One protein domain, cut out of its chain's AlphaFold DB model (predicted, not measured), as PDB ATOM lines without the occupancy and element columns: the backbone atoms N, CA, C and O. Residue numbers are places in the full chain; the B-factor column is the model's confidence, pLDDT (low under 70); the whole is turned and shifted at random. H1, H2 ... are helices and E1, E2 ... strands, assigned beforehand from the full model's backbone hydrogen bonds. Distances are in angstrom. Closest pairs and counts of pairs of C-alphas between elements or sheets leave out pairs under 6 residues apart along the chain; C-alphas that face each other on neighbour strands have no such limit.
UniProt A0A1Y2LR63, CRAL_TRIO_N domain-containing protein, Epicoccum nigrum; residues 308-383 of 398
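AT A GLANCE: This is residues 308 to 383 of the 398 residues of the protein "CRAL_TRIO_N domain-containing protein" of Epicoccum nigrum (UniProt A0A1Y2LR63). An elongated model has a helical hairpin, H1 and H2, at one end and a two-stranded hairpin, E1 and E2, at the other; a third helix, H3, bridges them, with its first part packed on H2 and its later residues near the strands. The long link of residues 355 to 365 leads from E2 back to the beginning of H3. The printed part has 76 residues with three named helices and two named strands, in the order H1, H2, E1, E2, H3; the sheet, E1 - E2, is antiparallel and the class is mixed, helices and strands. It is only just loose, close to compact, with a radius of gyration of the C-alphas of 13.7 A, and it spans 47 by 25 by 16 A.

HOW THE PARTS SIT: Begin at the sheet, where E1, residues 339 to 344, and E2, residues 350 to 354, form a hairpin of antiparallel neighbours, with 146 degrees between their directions. Look for N 353 and O 340, 2.9 A apart, and N 342 and O 351, 3.1 A apart, both within hydrogen-bond range. Next find H3, residues 366 to 381: its closest C-alpha to E1 is that of Ala 380, 6.9 A from that of Leu 341. With residues 367 to 372 alone, H3 touches H2, residues 321 to 336; the closest C-alphas are those of Asp 326 and Ser 368, 4.9 A apart. H2 and H3 run the same way at a steep tilt of 46 degrees. H2 also touches H1, residues 308 to 317, in a helical hairpin; the closest C-alphas, of Ala 315 and Lys 324, are 4.7 A apart. These two run opposite ways at a shallow tilt of 34.9 degrees, only just short of steep. H1 is apart from H3, E1 and E2, and H2 is apart from E2. In H1, H2 and H3 every O i to N i+4 pair is within hydrogen-bond range.

IN THESE COORDINATES: Find C-alpha 339 at (-8.344, -11.120, 8.142); from there E1 runs 15.1 A to residue 344, and E2 runs 13.0 A from residue 350 to 354. H3 runs 22.7 A from residue 366 to C-alpha 381 at (-15.705, -21.671, 14.694). H2 runs 21.8 A from residue 321 to 336. H1 begins at C-alpha 308, (-18.412, -4.842, 16.338), and runs 14.5 A to residue 317.

THE WHOLE: The two C-alphas farthest apart are those of Thr 319 and Asn 346, 47.7 A. The printed part has no cut. The links H1 to H2, H2 to E1 and E1 to E2 are tight, and E2 to H3 is a long link of 11 residues. The mean pLDDT of the printed part is 92.7, and no printed residue is under 70.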
ATOM      1  N   GLU A 308     -18.673  -6.143  16.980       94.38
ATOM      2  CA  GLU A 308     -18.412  -4.842  16.338       94.38
ATOM      3  C   GLU A 308     -19.242  -3.705  16.958       94.38
ATOM      4  O   GLU A 308     -18.724  -2.605  17.157       94.38
ATOM      5  N   LEU A 309     -20.516  -3.959  17.285       95.19
ATOM      6  CA  LEU A 309     -21.418  -2.926  17.802       95.19
ATOM      7  C   LEU A 309     -20.945  -2.394  19.158       95.19
ATOM      8  O   LEU A 309     -20.812  -1.184  19.320       95.19
ATOM      9  N   GLY A 310     -20.618  -3.283  20.100       95.31
ATOM     10  CA  GLY A 310     -20.129  -2.869  21.412       95.31
ATOM     11  C   GLY A 310     -18.788  -2.135  21.338       95.31
ATOM     12  O   GLY A 310     -18.599  -1.161  22.055       95.31
ATOM     13  N   ALA A 311     -17.888  -2.505  20.418       95.25
ATOM     14  CA  ALA A 311     -16.662  -1.735  20.185       95.25
ATOM     15  C   ALA A 311     -16.953  -0.318  19.643       95.25
ATOM     16  O   ALA A 311     -16.283   0.642  20.024       95.25
ATOM     17  N   LEU A 312     -17.971  -0.153  18.789       95.94
ATOM     18  CA  LEU A 312     -18.405   1.158  18.289       95.94
ATOM     19  C   LEU A 312     -19.009   2.027  19.400       95.94
ATOM     20  O   LEU A 312     -18.682   3.211  19.497       95.94
ATOM     21  N   GLU A 313     -19.858   1.446  20.246       95.88
ATOM     22  CA  GLU A 313     -20.472   2.138  21.383       95.88
ATOM     23  C   GLU A 313     -19.426   2.510  22.445       95.88
ATOM     24  O   GLU A 313     -19.380   3.664  22.879       95.88
ATOM     25  N   ASN A 314     -18.520   1.589  22.785       93.75
ATOM     26  CA  ASN A 314     -17.416   1.841  23.710       93.75
ATOM     27  C   ASN A 314     -16.483   2.941  23.190       93.75
ATOM     28  O   ASN A 314     -16.200   3.883  23.924       93.75
ATOM     29  N   ALA A 315     -16.060   2.910  21.921       93.38
ATOM     30  CA  ALA A 315     -15.214   3.959  21.340       93.38
ATOM     31  C   ALA A 315     -15.869   5.361  21.380       93.38
ATOM     32  O   ALA A 315     -15.184   6.387  21.492       93.38
ATOM     33  N   ALA A 316     -17.204   5.424  21.313       93.25
ATOM     34  CA  ALA A 316     -17.958   6.668  21.437       93.25
ATOM     35  C   ALA A 316     -18.088   7.160  22.893       93.25
ATOM     36  O   ALA A 316     -18.070   8.370  23.119       93.25
ATOM     37  N   GLN A 317     -18.209   6.247  23.864       92.44
ATOM     38  CA  GLN A 317     -18.510   6.558  25.271       92.44
ATOM     39  C   GLN A 317     -17.289   6.536  26.210       92.44
ATOM     40  O   GLN A 317     -17.348   7.099  27.303       92.44
ATOM     41  N   ALA A 318     -16.187   5.895  25.815       90.94
ATOM     42  CA  ALA A 318     -15.016   5.684  26.657       90.94
ATOM     43  C   ALA A 318     -14.334   7.002  27.054       90.94
ATOM     44  O   ALA A 318     -13.932   7.813  26.214       90.94
ATOM     45  N   THR A 319     -14.164   7.179  28.365       91.19
ATOM     46  CA  THR A 319     -13.430   8.296  28.977       91.19
ATOM     47  C   THR A 319     -11.926   8.041  29.054       91.19
ATOM     48  O   THR A 319     -11.150   8.996  29.044       91.19
ATOM     49  N   ASP A 320     -11.503   6.773  29.112       93.56
ATOM     50  CA  ASP A 320     -10.094   6.393  29.046       93.56
ATOM     51  C   ASP A 320      -9.588   6.380  27.597       93.56
ATOM     52  O   ASP A 320     -10.163   5.741  26.711       93.56
ATOM     53  N   ALA A 321      -8.465   7.061  27.371       93.38
ATOM     54  CA  ALA A 321      -7.853   7.194  26.059       93.38
ATOM     55  C   ALA A 321      -7.265   5.873  25.538       93.38
ATOM     56  O   ALA A 321      -7.234   5.676  24.322       93.38
ATOM     57  N   LYS A 322      -6.810   4.970  26.424       93.38
ATOM     58  CA  LYS A 322      -6.281   3.668  25.998       93.38
ATOM     59  C   LYS A 322      -7.418   2.747  25.555       93.38
ATOM     60  O   LYS A 322      -7.419   2.335  24.401       93.38
ATOM     61  N   ALA A 323      -8.413   2.513  26.413       91.19
ATOM     62  CA  ALA A 323      -9.570   1.676  26.099       91.19
ATOM     63  C   ALA A 323     -10.286   2.141  24.820       91.19
ATOM     64  O   ALA A 323     -10.579   1.330  23.943       91.19
ATOM     65  N   LYS A 324     -10.469   3.462  24.665       95.25
ATOM     66  CA  LYS A 324     -10.997   4.051  23.432       95.25
ATOM     67  C   LYS A 324     -10.165   3.678  22.201       95.25
ATOM     68  O   LYS A 324     -10.731   3.248  21.199       95.25
ATOM     69  N   LYS A 325      -8.836   3.831  22.267       95.56
ATOM     70  CA  LYS A 325      -7.943   3.470  21.157       95.56
ATOM     71  C   LYS A 325      -7.975   1.969  20.861       95.56
ATOM     72  O   LYS A 325      -7.952   1.610  19.689       95.56
ATOM     73  N   ASP A 326      -8.056   1.108  21.874       95.00
ATOM     74  CA  ASP A 326      -8.105  -0.346  21.680       95.00
ATOM     75  C   ASP A 326      -9.347  -0.769  20.865       95.00
ATOM     76  O   ASP A 326      -9.237  -1.595  19.950       95.00
ATOM     77  N   ASP A 327     -10.505  -0.160  21.142       95.75
ATOM     78  CA  ASP A 327     -11.760  -0.416  20.422       95.75
ATOM     79  C   ASP A 327     -11.799   0.268  19.037       95.75
ATOM     80  O   ASP A 327     -12.219  -0.348  18.052       95.75
ATOM     81  N   GLU A 328     -11.283   1.498  18.900       96.50
ATOM     82  CA  GLU A 328     -11.108   2.156  17.593       96.50
ATOM     83  C   GLU A 328     -10.178   1.348  16.671       96.50
ATOM     84  O   GLU A 328     -10.514   1.098  15.508       96.50
ATOM     85  N   ASP A 329      -9.039   0.882  17.190       96.25
ATOM     86  CA  ASP A 329      -8.100   0.029  16.463       96.25
ATOM     87  C   ASP A 329      -8.759  -1.305  16.070       96.25
ATOM     88  O   ASP A 329      -8.540  -1.786  14.957       96.25
ATOM     89  N   PHE A 330      -9.615  -1.890  16.914       96.19
ATOM     90  CA  PHE A 330     -10.310  -3.153  16.624       96.19
ATOM     91  C   PHE A 330     -11.255  -2.990  15.423       96.19
ATOM     92  O   PHE A 330     -11.209  -3.772  14.466       96.19
ATOM     93  N   LEU A 331     -12.034  -1.905  15.412       96.56
ATOM     94  CA  LEU A 331     -12.901  -1.534  14.292       96.56
ATOM     95  C   LEU A 331     -12.105  -1.233  13.016       96.56
ATOM     96  O   LEU A 331     -12.513  -1.633  11.923       96.56
ATOM     97  N   VAL A 332     -10.958  -0.558  13.125       95.50
ATOM     98  CA  VAL A 332     -10.064  -0.300  11.985       95.50
ATOM     99  C   VAL A 332      -9.561  -1.611  11.375       95.50
ATOM    100  O   VAL A 332      -9.521  -1.730  10.151       95.50
ATOM    101  N   GLN A 333      -9.232  -2.618  12.186       94.88
ATOM    102  CA  GLN A 333      -8.773  -3.925  11.701       94.88
ATOM    103  C   GLN A 333      -9.862  -4.717  10.968       94.88
ATOM    104  O   GLN A 333      -9.577  -5.288   9.907       94.88
ATOM    105  N   LEU A 334     -11.097  -4.690  11.486       93.69
ATOM    106  CA  LEU A 334     -12.285  -5.250  10.832       93.69
ATOM    107  C   LEU A 334     -12.565  -4.561   9.492       93.69
ATOM    108  O   LEU A 334     -12.598  -5.223   8.456       93.69
ATOM    109  N   ARG A 335     -12.684  -3.227   9.483       94.94
ATOM    110  CA  ARG A 335     -13.025  -2.428   8.287       94.94
ATOM    111  C   ARG A 335     -11.948  -2.483   7.206       94.94
ATOM    112  O   ARG A 335     -12.255  -2.532   6.019       94.94
ATOM    113  N   MET A 336     -10.677  -2.522   7.606       93.12
ATOM    114  CA  MET A 336      -9.553  -2.768   6.699       93.12
ATOM    115  C   MET A 336      -9.536  -4.213   6.176       93.12
ATOM    116  O   MET A 336      -8.908  -4.480   5.150       93.12
ATOM    117  N   GLY A 337     -10.205  -5.151   6.856       93.31
ATOM    118  CA  GLY A 337     -10.261  -6.572   6.521       93.31
ATOM    119  C   GLY A 337      -8.891  -7.241   6.597       93.31
ATOM    120  O   GLY A 337      -8.480  -7.898   5.633       93.31
ATOM    121  N   LYS A 338      -8.134  -7.014   7.682       93.25
ATOM    122  CA  LYS A 338      -6.805  -7.631   7.872       93.25
ATOM    123  C   LYS A 338      -6.868  -9.157   7.779       93.25
ATOM    124  O   LYS A 338      -6.026  -9.759   7.115       93.25
ATOM    125  N   SER A 339      -7.894  -9.749   8.374       93.56
ATOM    126  CA  SER A 339      -8.344 -11.120   8.142       93.56
ATOM    127  C   SER A 339      -9.826 -11.114   7.794       93.56
ATOM    128  O   SER A 339     -10.570 -10.247   8.249       93.56
ATOM    129  N   TYR A 340     -10.250 -12.068   6.971       93.00
ATOM    130  CA  TYR A 340     -11.660 -12.319   6.681       93.00
ATOM    131  C   TYR A 340     -11.881 -13.805   6.391       93.00
ATOM    132  O   TYR A 340     -10.953 -14.521   6.007       93.00
ATOM    133  N   LEU A 341     -13.115 -14.263   6.593       92.75
ATOM    134  CA  LEU A 341     -13.526 -15.649   6.393       92.75
ATOM    135  C   LEU A 341     -14.227 -15.763   5.041       92.75
ATOM    136  O   LEU A 341     -15.212 -15.064   4.803       92.75
ATOM    137  N   HIS A 342     -13.717 -16.602   4.141       92.19
ATOM    138  CA  HIS A 342     -14.339 -16.804   2.834       92.19
ATOM    139  C   HIS A 342     -13.945 -18.136   2.199       92.19
ATOM    140  O   HIS A 342     -12.763 -18.453   2.093       92.19
ATOM    141  N   GLY A 343     -14.944 -18.860   1.693       90.38
ATOM    142  CA  GLY A 343     -14.756 -20.142   1.022       90.38
ATOM    143  C   GLY A 343     -14.451 -21.303   1.971       90.38
ATOM    144  O   GLY A 343     -14.283 -21.139   3.184       90.38
ATOM    145  N   LEU A 344     -14.397 -22.494   1.380       89.50
ATOM    146  CA  LEU A 344     -13.989 -23.734   2.027       89.50
ATOM    147  C   LEU A 344     -12.765 -24.295   1.297       89.50
ATOM    148  O   LEU A 344     -12.634 -24.105   0.087       89.50
ATOM    149  N   ASP A 345     -11.903 -25.015   2.010       86.12
ATOM    150  CA  ASP A 345     -10.840 -25.793   1.375       86.12
ATOM    151  C   ASP A 345     -11.363 -27.120   0.783       86.12
ATOM    152  O   ASP A 345     -12.533 -27.483   0.929       86.12
ATOM    153  N   ASN A 346     -10.477 -27.886   0.137       85.12
ATOM    154  CA  ASN A 346     -10.811 -29.184  -0.470       85.12
ATOM    155  C   ASN A 346     -11.346 -30.231   0.533       85.12
ATOM    156  O   ASN A 346     -11.911 -31.235   0.111       85.12
ATOM    157  N   ALA A 347     -11.149 -30.026   1.840       79.88
ATOM    158  CA  ALA A 347     -11.661 -30.878   2.909       79.88
ATOM    159  C   ALA A 347     -12.937 -30.308   3.560       79.88
ATOM    160  O   ALA A 347     -13.419 -30.874   4.538       79.88
ATOM    161  N   GLY A 348     -13.486 -29.203   3.042       81.88
ATOM    162  CA  GLY A 348     -14.692 -28.552   3.551       81.88
ATOM    163  C   GLY A 348     -14.469 -27.631   4.756       81.88
ATOM    164  O   GLY A 348     -15.452 -27.221   5.375       81.88
ATOM    165  N   ARG A 349     -13.217 -27.306   5.113       86.56
ATOM    166  CA  ARG A 349     -12.888 -26.442   6.262       86.56
ATOM    167  C   ARG A 349     -13.043 -24.959   5.904       86.56
ATOM    168  O   ARG A 349     -12.591 -24.574   4.825       86.56
ATOM    169  N   PRO A 350     -13.602 -24.110   6.787       90.00
ATOM    170  CA  PRO A 350     -13.686 -22.670   6.550       90.00
ATOM    171  C   PRO A 350     -12.293 -22.038   6.476       90.00
ATOM    172  O   PRO A 350     -11.443 -22.280   7.334       90.00
ATOM    173  N   MET A 351     -12.060 -21.208   5.457       90.94
ATOM    174  CA  MET A 351     -10.768 -20.552   5.243       90.94
ATOM    175  C   MET A 351     -10.738 -19.137   5.834       90.94
ATOM    176  O   MET A 351     -11.585 -18.300   5.520       90.94
ATOM    177  N   CYS A 352      -9.710 -18.848   6.639       92.62
ATOM    178  CA  CYS A 352      -9.378 -17.499   7.098       92.62
ATOM    179  C   CYS A 352      -8.217 -16.936   6.269       92.62
ATOM    180  O   CYS A 352      -7.112 -17.480   6.281       92.62
ATOM    181  N   ILE A 353      -8.460 -15.846   5.539       93.25
ATOM    182  CA  ILE A 353      -7.481 -15.226   4.642       93.25
ATOM    183  C   ILE A 353      -6.846 -14.024   5.345       93.25
ATOM    184  O   ILE A 353      -7.469 -12.972   5.481       93.25
ATOM    185  N   VAL A 354      -5.586 -14.168   5.768       94.31
ATOM    186  CA  VAL A 354      -4.824 -13.117   6.465       94.31
ATOM    187  C   VAL A 354      -3.979 -12.308   5.477       94.31
ATOM    188  O   VAL A 354      -3.075 -12.823   4.820       94.31
ATOM    189  N   ARG A 355      -4.240 -11.004   5.379       94.44
ATOM    190  CA  ARG A 355      -3.549 -10.070   4.478       94.44
ATOM    191  C   ARG A 355      -2.390  -9.375   5.190       94.44
ATOM    192  O   ARG A 355      -2.448  -8.177   5.447       94.44
ATOM    193  N   ALA A 356      -1.305 -10.111   5.441       92.81
ATOM    194  CA  ALA A 356      -0.116  -9.626   6.163       92.81
ATOM    195  C   ALA A 356       0.447  -8.277   5.657       92.81
ATOM    196  O   ALA A 356       0.913  -7.474   6.454       92.81
ATOM    197  N   ARG A 357       0.320  -7.965   4.356       94.56
ATOM    198  CA  ARG A 357       0.709  -6.661   3.768       94.56
ATOM    199  C   ARG A 357      -0.032  -5.436   4.339       94.56
ATOM    200  O   ARG A 357       0.354  -4.312   4.041       94.56
ATOM    201  N   LEU A 358      -1.134  -5.650   5.061       92.81
ATOM    202  CA  LEU A 358      -1.935  -4.622   5.737       92.81
ATOM    203  C   LEU A 358      -1.595  -4.504   7.233       92.81
ATOM    204  O   LEU A 358      -2.198  -3.700   7.938       92.81
ATOM    205  N   HIS A 359      -0.660  -5.310   7.739       91.69
ATOM    206  CA  HIS A 359      -0.105  -5.137   9.074       91.69
ATOM    207  C   HIS A 359       1.120  -4.217   9.003       91.69
ATOM    208  O   HIS A 359       2.022  -4.426   8.193       91.69
ATOM    209  N   LYS A 360       1.168  -3.225   9.891       90.88
ATOM    210  CA  LYS A 360       2.330  -2.369  10.127       90.88
ATOM    211  C   LYS A 360       2.540  -2.270  11.635       90.88
ATOM    212  O   LYS A 360       1.589  -2.013  12.373       90.88
ATOM    213  N   ALA A 361       3.774  -2.477  12.077       90.31
ATOM    214  CA  ALA A 361       4.107  -2.465  13.495       90.31
ATOM    215  C   ALA A 361       3.823  -1.087  14.122       90.31
ATOM    216  O   ALA A 361       4.197  -0.058  13.559       90.31
ATOM    217  N   GLY A 362       3.172  -1.080  15.287       89.56
ATOM    218  CA  GLY A 362       2.907   0.126  16.076       89.56
ATOM    219  C   GLY A 362       1.733   1.005  15.622       89.56
ATOM    220  O   GLY A 362       1.472   2.005  16.283       89.56
ATOM    221  N   GLU A 363       1.005   0.676  14.545       90.38
ATOM    222  CA  GLU A 363      -0.222   1.425  14.202       90.38
ATOM    223  C   GLU A 363      -1.383   1.110  15.162       90.38
ATOM    224  O   GLU A 363      -2.101   2.019  15.590       90.38
ATOM    225  N   GLN A 364      -1.559  -0.172  15.498       92.75
ATOM    226  CA  GLN A 364      -2.586  -0.660  16.419       92.75
ATOM    227  C   GLN A 364      -1.956  -1.193  17.706       92.75
ATOM    228  O   GLN A 364      -0.823  -1.683  17.679       92.75
ATOM    229  N   THR A 365      -2.686  -1.117  18.818       94.38
ATOM    230  CA  THR A 365      -2.253  -1.723  20.084       94.38
ATOM    231  C   THR A 365      -2.229  -3.253  20.000       94.38
ATOM    232  O   THR A 365      -2.998  -3.873  19.260       94.38
ATOM    233  N   GLU A 366      -1.323  -3.869  20.762       93.56
ATOM    234  CA  GLU A 366      -1.180  -5.330  20.853       93.56
ATOM    235  C   GLU A 366      -2.466  -5.981  21.379       93.56
ATOM    236  O   GLU A 366      -3.004  -6.884  20.747       93.56
ATOM    237  N   GLU A 367      -3.054  -5.410  22.429       93.62
ATOM    238  CA  GLU A 367      -4.332  -5.848  22.994       93.62
ATOM    239  C   GLU A 367      -5.482  -5.795  21.966       93.62
ATOM    240  O   GLU A 367      -6.300  -6.712  21.886       93.62
ATOM    241  N   SER A 368      -5.523  -4.776  21.099       94.94
ATOM    242  CA  SER A 368      -6.498  -4.708  20.003       94.94
ATOM    243  C   SER A 368      -6.240  -5.754  18.906       94.94
ATOM    244  O   SER A 368      -7.180  -6.342  18.364       94.94
ATOM    245  N   LEU A 369      -4.973  -6.024  18.569       94.44
ATOM    246  CA  LEU A 369      -4.566  -7.090  17.640       94.44
ATOM    247  C   LEU A 369      -4.964  -8.482  18.164       94.44
ATOM    248  O   LEU A 369      -5.479  -9.305  17.399       94.44
ATOM    249  N   GLU A 370      -4.782  -8.735  19.459       94.62
ATOM    250  CA  GLU A 370      -5.178  -9.978  20.123       94.62
ATOM    251  C   GLU A 370      -6.701 -10.136  20.161       94.62
ATOM    252  O   GLU A 370      -7.216 -11.143  19.669       94.62
ATOM    253  N   ARG A 371      -7.443  -9.119  20.632       95.12
ATOM    254  CA  ARG A 371      -8.920  -9.115  20.628       95.12
ATOM    255  C   ARG A 371      -9.490  -9.374  19.228       95.12
ATOM    256  O   ARG A 371     -10.388 -10.199  19.074       95.12
ATOM    257  N   PHE A 372      -8.939  -8.727  18.197       95.44
ATOM    258  CA  PHE A 372      -9.324  -8.932  16.794       95.44
ATOM    259  C   PHE A 372      -9.055 -10.367  16.304       95.44
ATOM    260  O   PHE A 372      -9.877 -10.959  15.595       95.44
ATOM    261  N   THR A 373      -7.929 -10.950  16.715       94.94
ATOM    262  CA  THR A 373      -7.559 -12.332  16.383       94.94
ATOM    263  C   THR A 373      -8.499 -13.332  17.056       94.94
ATOM    264  O   THR A 373      -9.040 -14.211  16.384       94.94
ATOM    265  N   VAL A 374      -8.770 -13.163  18.355       95.56
ATOM    266  CA  VAL A 374      -9.706 -14.003  19.120       95.56
ATOM    267  C   VAL A 374     -11.122 -13.904  18.557       95.56
ATOM    268  O   VAL A 374     -11.739 -14.938  18.307       95.56
ATOM    269  N   TYR A 375     -11.611 -12.691  18.278       95.31
ATOM    270  CA  TYR A 375     -12.905 -12.479  17.623       95.31
ATOM    271  C   TYR A 375     -12.980 -13.240  16.292       95.31
ATOM    272  O   TYR A 375     -13.898 -14.028  16.082       95.31
ATOM    273  N   THR A 376     -11.959 -13.105  15.436       94.50
ATOM    274  CA  THR A 376     -11.896 -13.818  14.149       94.50
ATOM    275  C   THR A 376     -11.944 -15.340  14.328       94.50
ATOM    276  O   THR A 376     -12.669 -16.006  13.593       94.50
ATOM    277  N   ILE A 377     -11.214 -15.907  15.295       92.88
ATOM    278  CA  ILE A 377     -11.192 -17.356  15.569       92.88
ATOM    279  C   ILE A 377     -12.548 -17.844  16.095       92.88
ATOM    280  O   ILE A 377     -13.074 -18.851  15.620       92.88
ATOM    281  N   GLU A 378     -13.143 -17.131  17.049       92.88
ATOM    282  CA  GLU A 378     -14.423 -17.516  17.646       92.88
ATOM    283  C   GLU A 378     -15.593 -17.370  16.668       92.88
ATOM    284  O   GLU A 378     -16.503 -18.199  16.686       92.88
ATOM    285  N   THR A 379     -15.538 -16.392  15.760       91.44
ATOM    286  CA  THR A 379     -16.449 -16.290  14.614       91.44
ATOM    287  C   THR A 379     -16.181 -17.397  13.588       91.44
ATOM    288  O   THR A 379     -17.129 -18.003  13.097       91.44
ATOM    289  N   ALA A 380     -14.917 -17.742  13.300       90.56
ATOM    290  CA  ALA A 380     -14.558 -18.825  12.374       90.56
ATOM    291  C   ALA A 380     -15.102 -20.188  12.816       90.56
ATOM    292  O   ALA A 380     -15.539 -20.980  11.977       90.56
ATOM    293  N   ARG A 381     -15.126 -20.447  14.131       88.88
ATOM    294  CA  ARG A 381     -15.705 -21.671  14.694       88.88
ATOM    295  C   ARG A 381     -17.172 -21.854  14.310       88.88
ATOM    296  O   ARG A 381     -17.552 -22.988  14.071       88.88
ATOM    297  N   LEU A 382     -17.963 -20.782  14.171       88.38
ATOM    298  CA  LEU A 382     -19.384 -20.849  13.772       88.38
ATOM    299  C   LEU A 382     -19.615 -21.398  12.351       88.38
ATOM    300  O   LEU A 382     -20.740 -21.749  12.008       88.38
ATOM    301  N   PHE A 383     -18.566 -21.480  11.527       87.12
ATOM    302  CA  PHE A 383     -18.618 -22.052  10.180       87.12
ATOM    303  C   PHE A 383     -18.100 -23.501  10.113       87.12
ATOM    304  O   PHE A 383     -18.072 -24.090   9.029       87.12
TER     305      PHE A 383